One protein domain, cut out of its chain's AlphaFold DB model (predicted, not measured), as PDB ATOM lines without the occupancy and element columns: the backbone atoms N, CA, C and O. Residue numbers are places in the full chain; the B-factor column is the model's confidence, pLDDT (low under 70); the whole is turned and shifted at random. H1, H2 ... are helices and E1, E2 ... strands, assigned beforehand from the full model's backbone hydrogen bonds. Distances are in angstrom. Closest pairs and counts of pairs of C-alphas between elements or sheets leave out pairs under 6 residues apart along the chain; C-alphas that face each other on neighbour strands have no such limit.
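What this domain is: This is residues 2 to 75 of the 163 residues of the protein "Putative DNA binding domain-containing protein" of Staphylococcus pseudoxylosus (UniProt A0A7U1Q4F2). This is a loose, elongated model: a long two-stranded hairpin, E1 and E2, reaches out at one end with its tip, residues 21 to 26, sticking out, and the helix H2 lies toward the other end. Between these ends, a smaller hairpin, E3 and E4, points off to the side with residues 51 to 56 sticking out, and the short helix H1 lies near E1. The printed part has 74 residues with two named helices and four named strands, in the order H1, E1, E2, E3, E4, H2, and its class is mixed, helices and strands. The strands make two separate antiparallel sheets, E1 - E2 and E3 - E4. The radius of gyration of the C-alphas is 14.9 A, and the C-alphas span 50 by 26 by 22 A.

Where its parts are: Find C-alpha 2 at (200.344, 54.030, -73.846); from there H1 runs over residues 2 to 8. Next look at residues 15 to 22, which are E1, 22.3 A from first to last C-alpha. E2 comes back over residues 25 to 32, 22.9 A long, beginning at C-alpha 25 at (206.435, 34.647, -78.383). Further on, find the four residues of E3, 49 to 52, and the four of E4, 55 to 58. H2, residues 61 to 70, is 14.3 A long and ends at C-alpha 70 at (215.277, 67.053, -54.155).

How they stand to each other: Start at H1, which is near E1: no pair of their C-alphas is within 8 A, but 5 pairs are within 10 A. E1 and E2 form an antiparallel hairpin, with 161 degrees between their directions. Look there for N 16 and O 31, 2.8 A apart, and N 29 and O 18, 2.8 A apart, both within hydrogen-bond range. After E2, residues 41 to 42 pair with residues 9 to 10, antiparallel, in a short pairing outside the named strands. E3 and E4 form the second antiparallel hairpin, at 150 degrees; N 50 and O 57, 2.9 A apart, are within hydrogen-bond range. Among the elements that stay apart are E2 and E3, H1 and H2, and E3 and H2. In H1 and H2, every O i to N i+4 pair is within hydrogen-bond range.

The domain as a whole: Compare Asp 24 with Ser 75: their C-alphas are the two farthest apart, 51.8 A. The printed part, residues 2 to 75, has no cut. The link from E2 to E3, residues 33 to 48, is long; those from E1 to E2, E3 to E4 and E4 to H2 are tight, and that from H1 to E1 is short. The mean pLDDT of the printed part is 89.7, and residue 74 is the one printed residue under 70.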
ATOM      1  N   LYS A   2     199.934  52.636 -74.134       80.56
ATOM      2  CA  LYS A   2     200.344  54.030 -73.846       80.56
ATOM      3  C   LYS A   2     199.264  54.918 -73.195       80.56
ATOM      4  O   LYS A   2     199.526  55.588 -72.203       80.56
ATOM      5  N   ARG A   3     198.025  54.867 -73.707       81.94
ATOM      6  CA  ARG A   3     196.880  55.626 -73.157       81.94
ATOM      7  C   ARG A   3     196.564  55.271 -71.701       81.94
ATOM      8  O   ARG A   3     196.164  56.142 -70.942       81.94
ATOM      9  N   LEU A   4     196.716  54.002 -71.327       84.88
ATOM     10  CA  LEU A   4     196.427  53.544 -69.969       84.88
ATOM     11  C   LEU A   4     197.457  54.125 -68.994       84.88
ATOM     12  O   LEU A   4     197.068  54.771 -68.030       84.88
ATOM     13  N   ILE A   5     198.749  53.990 -69.316       84.38
ATOM     14  CA  ILE A   5     199.856  54.496 -68.492       84.38
ATOM     15  C   ILE A   5     199.702  56.002 -68.250       84.38
ATOM     16  O   ILE A   5     199.671  56.430 -67.102       84.38
ATOM     17  N   ASN A   6     199.502  56.795 -69.309       83.62
ATOM     18  CA  ASN A   6     199.373  58.253 -69.184       83.62
ATOM     19  C   ASN A   6     198.153  58.708 -68.372       83.62
ATOM     20  O   ASN A   6     198.209  59.744 -67.710       83.62
ATOM     21  N   ASN A   7     197.059  57.945 -68.397       86.50
ATOM     22  CA  ASN A   7     195.867  58.285 -67.626       86.50
ATOM     23  C   ASN A   7     196.007  57.901 -66.147       86.50
ATOM     24  O   ASN A   7     195.430  58.575 -65.297       86.50
ATOM     25  N   SER A   8     196.789  56.868 -65.828       88.62
ATOM     26  CA  SER A   8     196.937  56.347 -64.464       88.62
ATOM     27  C   SER A   8     197.949  57.099 -63.595       88.62
ATOM     28  O   SER A   8     197.922  56.935 -62.377       88.62
ATOM     29  N   ILE A   9     198.826  57.922 -64.176       91.88
ATOM     30  CA  ILE A   9     199.890  58.631 -63.444       91.88
ATOM     31  C   ILE A   9     199.822  60.145 -63.635       91.88
ATOM     32  O   ILE A   9     199.234  60.652 -64.596       91.88
ATOM     33  N   THR A  10     200.438  60.880 -62.714       89.81
ATOM     34  CA  THR A  10     200.580  62.333 -62.782       89.81
ATOM     35  C   THR A  10     201.898  62.791 -62.142       89.81
ATOM     36  O   THR A  10     202.229  62.322 -61.058       89.81
ATOM     37  N   PRO A  11     202.653  63.722 -62.752       87.25
ATOM     38  CA  PRO A  11     202.492  64.212 -64.120       87.25
ATOM     39  C   PRO A  11     202.792  63.117 -65.158       87.25
ATOM     40  O   PRO A  11     203.281  62.041 -64.823       87.25
ATOM     41  N   THR A  12     202.474  63.378 -66.425       87.56
ATOM     42  CA  THR A  12     202.802  62.457 -67.521       87.56
ATOM     43  C   THR A  12     204.315  62.296 -67.661       87.56
ATOM     44  O   THR A  12     205.080  63.244 -67.433       87.56
ATOM     45  N   ILE A  13     204.735  61.094 -68.042       88.56
ATOM     46  CA  ILE A  13     206.137  60.736 -68.276       88.56
ATOM     47  C   ILE A  13     206.357  60.476 -69.761       88.56
ATOM     48  O   ILE A  13     205.407  60.163 -70.481       88.56
ATOM     49  N   ASP A  14     207.604  60.607 -70.193       89.62
ATOM     50  CA  ASP A  14     208.004  60.201 -71.533       89.62
ATOM     51  C   ASP A  14     208.498  58.754 -71.503       89.62
ATOM     52  O   ASP A  14     209.234  58.361 -70.592       89.62
ATOM     53  N   PHE A  15     208.025  57.951 -72.449       92.75
ATOM     54  CA  PHE A  15     208.381  56.544 -72.541       92.75
ATOM     55  C   PHE A  15     208.169  55.988 -73.947       92.75
ATOM     56  O   PHE A  15     207.202  56.307 -74.655       92.75
ATOM     57  N   GLU A  16     209.049  55.070 -74.311       92.81
ATOM     58  CA  GLU A  16     208.993  54.311 -75.548       92.81
ATOM     59  C   GLU A  16     208.552  52.877 -75.260       92.81
ATOM     60  O   GLU A  16     208.734  52.356 -74.162       92.81
ATOM     61  N   VAL A  17     207.883  52.259 -76.232       92.50
ATOM     62  CA  VAL A  17     207.418  50.874 -76.124       92.50
ATOM     63  C   VAL A  17     207.855  50.168 -77.389       92.50
ATOM     64  O   VAL A  17     207.431  50.583 -78.471       92.50
ATOM     65  N   HIS A  18     208.664  49.128 -77.228       93.25
ATOM     66  CA  HIS A  18     209.195  48.305 -78.306       93.25
ATOM     67  C   HIS A  18     208.691  46.876 -78.128       93.25
ATOM     68  O   HIS A  18     208.643  46.354 -77.014       93.25
ATOM     69  N   GLU A  19     208.265  46.260 -79.223       94.69
ATOM     70  CA  GLU A  19     207.890  44.849 -79.255       94.69
ATOM     71  C   GLU A  19     209.038  44.083 -79.904       94.69
ATOM     72  O   GLU A  19     209.521  44.467 -80.970       94.69
ATOM     73  N   ILE A  20     209.523  43.060 -79.212       95.50
ATOM     74  CA  ILE A  20     210.661  42.248 -79.627       95.50
ATOM     75  C   ILE A  20     210.141  40.831 -79.835       95.50
ATOM     76  O   ILE A  20     209.840  40.139 -78.861       95.50
ATOM     77  N   ASP A  21     210.038  40.413 -81.093       95.56
ATOM     78  CA  ASP A  21     209.626  39.059 -81.463       95.56
ATOM     79  C   ASP A  21     210.691  38.026 -81.066       95.56
ATOM     80  O   ASP A  21     211.893  38.232 -81.263       95.56
ATOM     81  N   ILE A  22     210.250  36.885 -80.536       94.31
ATOM     82  CA  ILE A  22     211.102  35.764 -80.129       94.31
ATOM     83  C   ILE A  22     210.442  34.461 -80.568       94.31
ATOM     84  O   ILE A  22     209.580  33.963 -79.865       94.31
ATOM     85  N   GLU A  23     210.876  33.883 -81.689       92.56
ATOM     86  CA  GLU A  23     210.350  32.627 -82.265       92.56
ATOM     87  C   GLU A  23     208.811  32.494 -82.216       92.56
ATOM     88  O   GLU A  23     208.151  32.914 -83.164       92.56
ATOM     89  N   ASP A  24     208.252  31.937 -81.136       93.69
ATOM     90  CA  ASP A  24     206.814  31.708 -80.925       93.69
ATOM     91  C   ASP A  24     206.154  32.667 -79.895       93.69
ATOM     92  O   ASP A  24     205.002  32.462 -79.506       93.69
ATOM     93  N   ASP A  25     206.864  33.695 -79.420       95.06
ATOM     94  CA  ASP A  25     206.435  34.647 -78.383       95.06
ATOM     95  C   ASP A  25     206.973  36.070 -78.654       95.06
ATOM     96  O   ASP A  25     207.679  36.313 -79.634       95.06
ATOM     97  N   TYR A  26     206.652  37.032 -77.789       93.25
ATOM     98  CA  TYR A  26     207.162  38.400 -77.868       93.25
ATOM     99  C   TYR A  26     207.441  38.993 -76.481       93.25
ATOM    100  O   TYR A  26     206.771  38.707 -75.487       93.25
ATOM    101  N   ILE A  27     208.429  39.885 -76.408       95.88
ATOM    102  CA  ILE A  27     208.708  40.713 -75.230       95.88
ATOM    103  C   ILE A  27     208.270  42.146 -75.513       95.88
ATOM    104  O   ILE A  27     208.569  42.708 -76.561       95.88
ATOM    105  N   ILE A  28     207.601  42.763 -74.538       94.06
ATOM    106  CA  ILE A  28     207.345  44.205 -74.542       94.06
ATOM    107  C   ILE A  28     208.426  44.881 -73.702       94.06
ATOM    108  O   ILE A  28     208.433  44.767 -72.474       94.06
ATOM    109  N   GLU A  29     209.312  45.613 -74.361       94.44
ATOM    110  CA  GLU A  29     210.252  46.519 -73.716       94.44
ATOM    111  C   GLU A  29     209.596  47.894 -73.534       94.44
ATOM    112  O   GLU A  29     208.957  48.429 -74.442       94.44
ATOM    113  N   ILE A  30     209.733  48.467 -72.337       93.88
ATOM    114  CA  ILE A  30     209.245  49.811 -72.019       93.88
ATOM    115  C   ILE A  30     210.427  50.617 -71.489       93.88
ATOM    116  O   ILE A  30     210.846  50.412 -70.348       93.88
ATOM    117  N   ASP A  31     210.938  51.536 -72.303       94.06
ATOM    118  CA  ASP A  31     211.978  52.476 -71.888       94.06
ATOM    119  C   ASP A  31     211.320  53.731 -71.309       94.06
ATOM    120  O   ASP A  31     210.524  54.391 -71.976       94.06
ATOM    121  N   VAL A  32     211.617  54.046 -70.049       92.44
ATOM    122  CA  VAL A  32     210.996  55.148 -69.309       92.44
ATOM    123  C   VAL A  32     212.046  56.195 -68.987       92.44
ATOM    124  O   VAL A  32     212.948  55.960 -68.179       92.44
ATOM    125  N   GLN A  33     211.879  57.392 -69.545       90.75
ATOM    126  CA  GLN A  33     212.798  58.492 -69.291       90.75
ATOM    127  C   GLN A  33     212.586  59.072 -67.882       90.75
ATOM    128  O   GLN A  33     211.443  59.262 -67.440       90.75
ATOM    129  N   PRO A  34     213.667  59.383 -67.142       85.88
ATOM    130  CA  PRO A  34     213.548  59.910 -65.794       85.88
ATOM    131  C   PRO A  34     212.909  61.302 -65.801       85.88
ATOM    132  O   PRO A  34     213.378  62.240 -66.444       85.88
ATOM    133  N   LYS A  35     211.849  61.459 -65.005       84.38
ATOM    134  CA  LYS A  35     211.236  62.757 -64.714       84.38
ATOM    135  C   LYS A  35     212.066  63.472 -63.643       84.38
ATOM    136  O   LYS A  35     212.030  63.091 -62.470       84.38
ATOM    137  N   ASN A  36     212.854  64.473 -64.029       81.56
ATOM    138  CA  ASN A  36     213.812  65.116 -63.117       81.56
ATOM    139  C   ASN A  36     213.219  66.268 -62.296       81.56
ATOM    140  O   ASN A  36     213.689  66.516 -61.194       81.56
ATOM    141  N   ASP A  37     212.165  66.908 -62.795       80.50
ATOM    142  CA  ASP A  37     211.557  68.126 -62.237       80.50
ATOM    143  C   ASP A  37     210.355  67.864 -61.313       80.50
ATOM    144  O   ASP A  37     209.775  68.782 -60.735       80.50
ATOM    145  N   SER A  38     209.910  66.610 -61.220       85.19
ATOM    146  CA  SER A  38     208.679  66.271 -60.516       85.19
ATOM    147  C   SER A  38     208.620  64.809 -60.087       85.19
ATOM    148  O   SER A  38     209.116  63.899 -60.753       85.19
ATOM    149  N   VAL A  39     207.999  64.584 -58.933       91.06
ATOM    150  CA  VAL A  39     207.606  63.271 -58.434       91.06
ATOM    151  C   VAL A  39     206.358  62.822 -59.179       91.06
ATOM    152  O   VAL A  39     205.351  63.529 -59.215       91.06
ATOM    153  N   VAL A  40     206.439  61.620 -59.740       92.31
ATOM    154  CA  VAL A  40     205.325  60.948 -60.406       92.31
ATOM    155  C   VAL A  40     204.558  60.129 -59.375       92.31
ATOM    156  O   VAL A  40     205.145  59.322 -58.654       92.31
ATOM    157  N   SER A  41     203.250  60.341 -59.303       93.94
ATOM    158  CA  SER A  41     202.329  59.605 -58.441       93.94
ATOM    159  C   SER A  41     201.239  58.915 -59.254       93.94
ATOM    160  O   SER A  41     200.947  59.283 -60.396       93.94
ATOM    161  N   ILE A  42     200.614  57.906 -58.653       94.56
ATOM    162  CA  ILE A  42     199.381  57.319 -59.182       94.56
ATOM    163  C   ILE A  42     198.268  58.361 -59.047       94.56
ATOM    164  O   ILE A  42     198.054  58.907 -57.966       94.56
ATOM    165  N   ARG A  43     197.557  58.640 -60.142       90.12
ATOM    166  CA  ARG A  43     196.596  59.748 -60.234       90.12
ATOM    167  C   ARG A  43     195.466  59.648 -59.208       90.12
ATOM    168  O   ARG A  43     195.127  60.658 -58.602       90.12
ATOM    169  N   ASP A  44     194.923  58.450 -59.003       89.38
ATOM    170  CA  ASP A  44     193.737  58.255 -58.161       89.38
ATOM    171  C   ASP A  44     194.079  58.121 -56.672       89.38
ATOM    172  O   ASP A  44     193.365  58.645 -55.820       89.38
ATOM    173  N   SER A  45     195.174  57.429 -56.340       91.94
ATOM    174  CA  SER A  45     195.562  57.166 -54.948       91.94
ATOM    175  C   SER A  45     196.581  58.163 -54.391       91.94
ATOM    176  O   SER A  45     196.760  58.247 -53.177       91.94
ATOM    177  N   GLY A  46     197.279  58.906 -55.256       91.00
ATOM    178  CA  GLY A  46     198.401  59.770 -54.879       91.00
ATOM    179  C   GLY A  46     199.639  59.002 -54.405       91.00
ATOM    180  O   GLY A  46     200.583  59.611 -53.902       91.00
ATOM    181  N   GLU A  47     199.651  57.674 -54.533       95.81
ATOM    182  CA  GLU A  47     200.747  56.838 -54.055       95.81
ATOM    183  C   GLU A  47     201.997  57.030 -54.912       95.81
ATOM    184  O   GLU A  47     201.933  57.155 -56.137       95.81
ATOM    185  N   VAL A  48     203.147  57.029 -54.243       96.00
ATOM    186  CA  VAL A  48     204.462  57.182 -54.863       96.00
ATOM    187  C   VAL A  48     205.305  55.980 -54.488       96.00
ATOM    188  O   VAL A  48     205.344  55.565 -53.325       96.00
ATOM    189  N   TYR A  49     206.005  55.450 -55.479       94.75
ATOM    190  CA  TYR A  49     206.886  54.305 -55.337       94.75
ATOM    191  C   TYR A  49     208.284  54.689 -55.799       94.75
ATOM    192  O   TYR A  49     208.439  55.440 -56.762       94.75
ATOM    193  N   LEU A  50     209.303  54.176 -55.115       92.94
ATOM    194  CA  LEU A  50     210.696  54.388 -55.482       92.94
ATOM    195  C   LEU A  50     211.373  53.039 -55.675       92.94
ATOM    196  O   LEU A  50     211.360  52.195 -54.777       92.94
ATOM    197  N   ARG A  51     211.971  52.844 -56.852       92.62
ATOM    198  CA  ARG A  51     212.794  51.669 -57.117       92.62
ATOM    199  C   ARG A  51     214.181  51.870 -56.517       92.62
ATOM    200  O   ARG A  51     214.844  52.863 -56.801       92.62
ATOM    201  N   GLN A  52     214.616  50.910 -55.714       90.31
ATOM    202  CA  GLN A  52     215.968  50.819 -55.181       90.31
ATOM    203  C   GLN A  52     216.507  49.433 -55.520       90.31
ATOM    204  O   GLN A  52     216.009  48.422 -55.022       90.31
ATOM    205  N   SER A  53     217.502  49.388 -56.406       91.94
ATOM    206  CA  SER A  53     218.070  48.140 -56.927       91.94
ATOM    207  C   SER A  53     217.004  47.247 -57.591       91.94
ATOM    208  O   SER A  53     216.436  47.597 -58.631       91.94
ATOM    209  N   ASP A  54     216.725  46.086 -57.007       93.12
ATOM    210  CA  ASP A  54     215.769  45.084 -57.467       93.12
ATOM    211  C   ASP A  54     214.357  45.272 -56.883       93.12
ATOM    212  O   ASP A  54     213.414  44.638 -57.356       93.12
ATOM    213  N   LYS A  55     214.182  46.163 -55.898       94.56
ATOM    214  CA  LYS A  55     212.928  46.334 -55.149       94.56
ATOM    215  C   LYS A  55     212.262  47.673 -55.417       94.56
ATOM    216  O   LYS A  55     212.906  48.651 -55.783       94.56
ATOM    217  N   THR A  56     210.947  47.703 -55.234       95.50
ATOM    218  CA  THR A  56     210.126  48.910 -55.371       95.50
ATOM    219  C   THR A  56     209.347  49.125 -54.085       95.50
ATOM    220  O   THR A  56     208.455  48.341 -53.765       95.50
ATOM    221  N   ASP A  57     209.685  50.187 -53.359       94.69
ATOM    222  CA  ASP A  57     209.082  50.500 -52.067       94.69
ATOM    223  C   ASP A  57     208.037  51.605 -52.204       94.69
ATOM    224  O   ASP A  57     208.255  52.619 -52.872       94.69
ATOM    225  N   LYS A  58     206.905  51.437 -51.515       96.50
ATOM    226  CA  LYS A  58     205.909  52.500 -51.357       96.50
ATOM    227  C   LYS A  58     206.430  53.544 -50.371       96.50
ATOM    228  O   LYS A  58     206.720  53.227 -49.215       96.50
ATOM    229  N   LEU A  59     206.512  54.799 -50.803       96.31
ATOM    230  CA  LEU A  59     207.008  55.886 -49.964       96.31
ATOM    231  C   LEU A  59     205.946  56.376 -48.969       96.31
ATOM    232  O   LEU A  59     204.756  56.460 -49.268       96.31
ATOM    233  N   LYS A  60     206.406  56.744 -47.768       95.06
ATOM    234  CA  LYS A  60     205.612  57.479 -46.770       95.06
ATOM    235  C   LYS A  60     205.646  58.982 -47.058       95.06
ATOM    236  O   LYS A  60     206.570  59.456 -47.714       95.06
ATOM    237  N   HIS A  61     204.699  59.728 -46.490       91.19
ATOM    238  CA  HIS A  61     204.534  61.171 -46.705       91.19
ATOM    239  C   HIS A  61     205.839  61.981 -46.589       91.19
ATOM    240  O   HIS A  61     206.212  62.661 -47.539       91.19
ATOM    241  N   ASP A  62     206.592  61.829 -45.495       91.38
ATOM    242  CA  ASP A  62     207.837  62.586 -45.275       91.38
ATOM    243  C   ASP A  62     208.911  62.297 -46.336       91.38
ATOM    244  O   ASP A  62     209.680  63.175 -46.723       91.38
ATOM    245  N   ARG A  63     208.959  61.057 -46.845       92.75
ATOM    246  CA  ARG A  63     209.887  60.662 -47.916       92.75
ATOM    247  C   ARG A  63     209.446  61.199 -49.273       92.75
ATOM    248  O   ARG A  63     210.304  61.556 -50.071       92.75
ATOM    249  N   ILE A  64     208.137  61.280 -49.516       93.00
ATOM    250  CA  ILE A  64     207.587  61.924 -50.713       93.00
ATOM    251  C   ILE A  64     207.949  63.409 -50.704       93.00
ATOM    252  O   ILE A  64     208.476  63.898 -51.695       93.00
ATOM    253  N   LEU A  65     207.748  64.099 -49.576       88.31
ATOM    254  CA  LEU A  65     208.143  65.501 -49.401       88.31
ATOM    255  C   LEU A  65     209.637  65.706 -49.666       88.31
ATOM    256  O   LEU A  65     210.001  66.566 -50.460       88.31
ATOM    257  N   ALA A  66     210.499  64.884 -49.060       88.31
ATOM    258  CA  ALA A  66     211.941  64.950 -49.295       88.31
ATOM    259  C   ALA A  66     212.299  64.796 -50.785       88.31
ATOM    260  O   ALA A  66     213.138  65.534 -51.291       88.31
ATOM    261  N   LEU A  67     211.632  63.883 -51.499       89.56
ATOM    262  CA  LEU A  67     211.853  63.678 -52.931       89.56
ATOM    263  C   LEU A  67     211.331  64.848 -53.783       89.56
ATOM    264  O   LEU A  67     211.936  65.187 -54.795       89.56
ATOM    265  N   GLN A  68     210.225  65.479 -53.381       87.81
ATOM    266  CA  GLN A  68     209.712  66.687 -54.036       87.81
ATOM    267  C   GLN A  68     210.684  67.862 -53.895       87.81
ATOM    268  O   GLN A  68     210.861  68.604 -54.860       87.81
ATOM    269  N   TYR A  69     211.328  68.006 -52.732       83.88
ATOM    270  CA  TYR A  69     212.385  68.999 -52.523       83.88
ATOM    271  C   TYR A  69     213.620  68.715 -53.375       83.88
ATOM    272  O   TYR A  69     214.106  69.612 -54.054       83.88
ATOM    273  N   ASP A  70     214.093  67.467 -53.386       84.56
ATOM    274  CA  ASP A  70     215.277  67.053 -54.155       84.56
ATOM    275  C   ASP A  70     215.104  67.292 -55.666       84.56
ATOM    276  O   ASP A  70     216.025  67.727 -56.353       84.56
ATOM    277  N   LYS A  71     213.883  67.094 -56.177       84.12
ATOM    278  CA  LYS A  71     213.519  67.368 -57.578       84.12
ATOM    279  C   LYS A  71     213.197  68.833 -57.876       84.12
ATOM    280  O   LYS A  71     212.846  69.153 -59.008       84.12
ATOM    281  N   GLY A  72     213.237  69.714 -56.876       76.12
ATOM    282  CA  GLY A  72     212.848  71.119 -57.025       76.12
ATOM    283  C   GLY A  72     211.359  71.336 -57.333       76.12
ATOM    284  O   GLY A  72     210.964  72.445 -57.676       76.12
ATOM    285  N   GLN A  73     210.512  70.306 -57.193       72.44
ATOM    286  CA  GLN A  73     209.059  70.405 -57.397       72.44
ATOM    287  C   GLN A  73     208.386  71.238 -56.299       72.44
ATOM    288  O   GLN A  73     207.305  71.794 -56.485       72.44
ATOM    289  N   ARG A  74     209.022  71.292 -55.128       67.12
ATOM    290  CA  ARG A  74     208.637  72.132 -54.002       67.12
ATOM    291  C   ARG A  74     209.882  72.872 -53.546       67.12
ATOM    292  O   ARG A  74     210.908  72.238 -53.325       67.12
ATOM    293  N   SER A  75     209.797  74.189 -53.399       71.50
ATOM    294  CA  SER A  75     210.875  74.970 -52.803       71.50
ATOM    295  C   SER A  75     210.590  75.138 -51.317       71.50
ATOM    296  O   SER A  75     209.547  75.676 -50.945       71.50
TER     297      SER A  75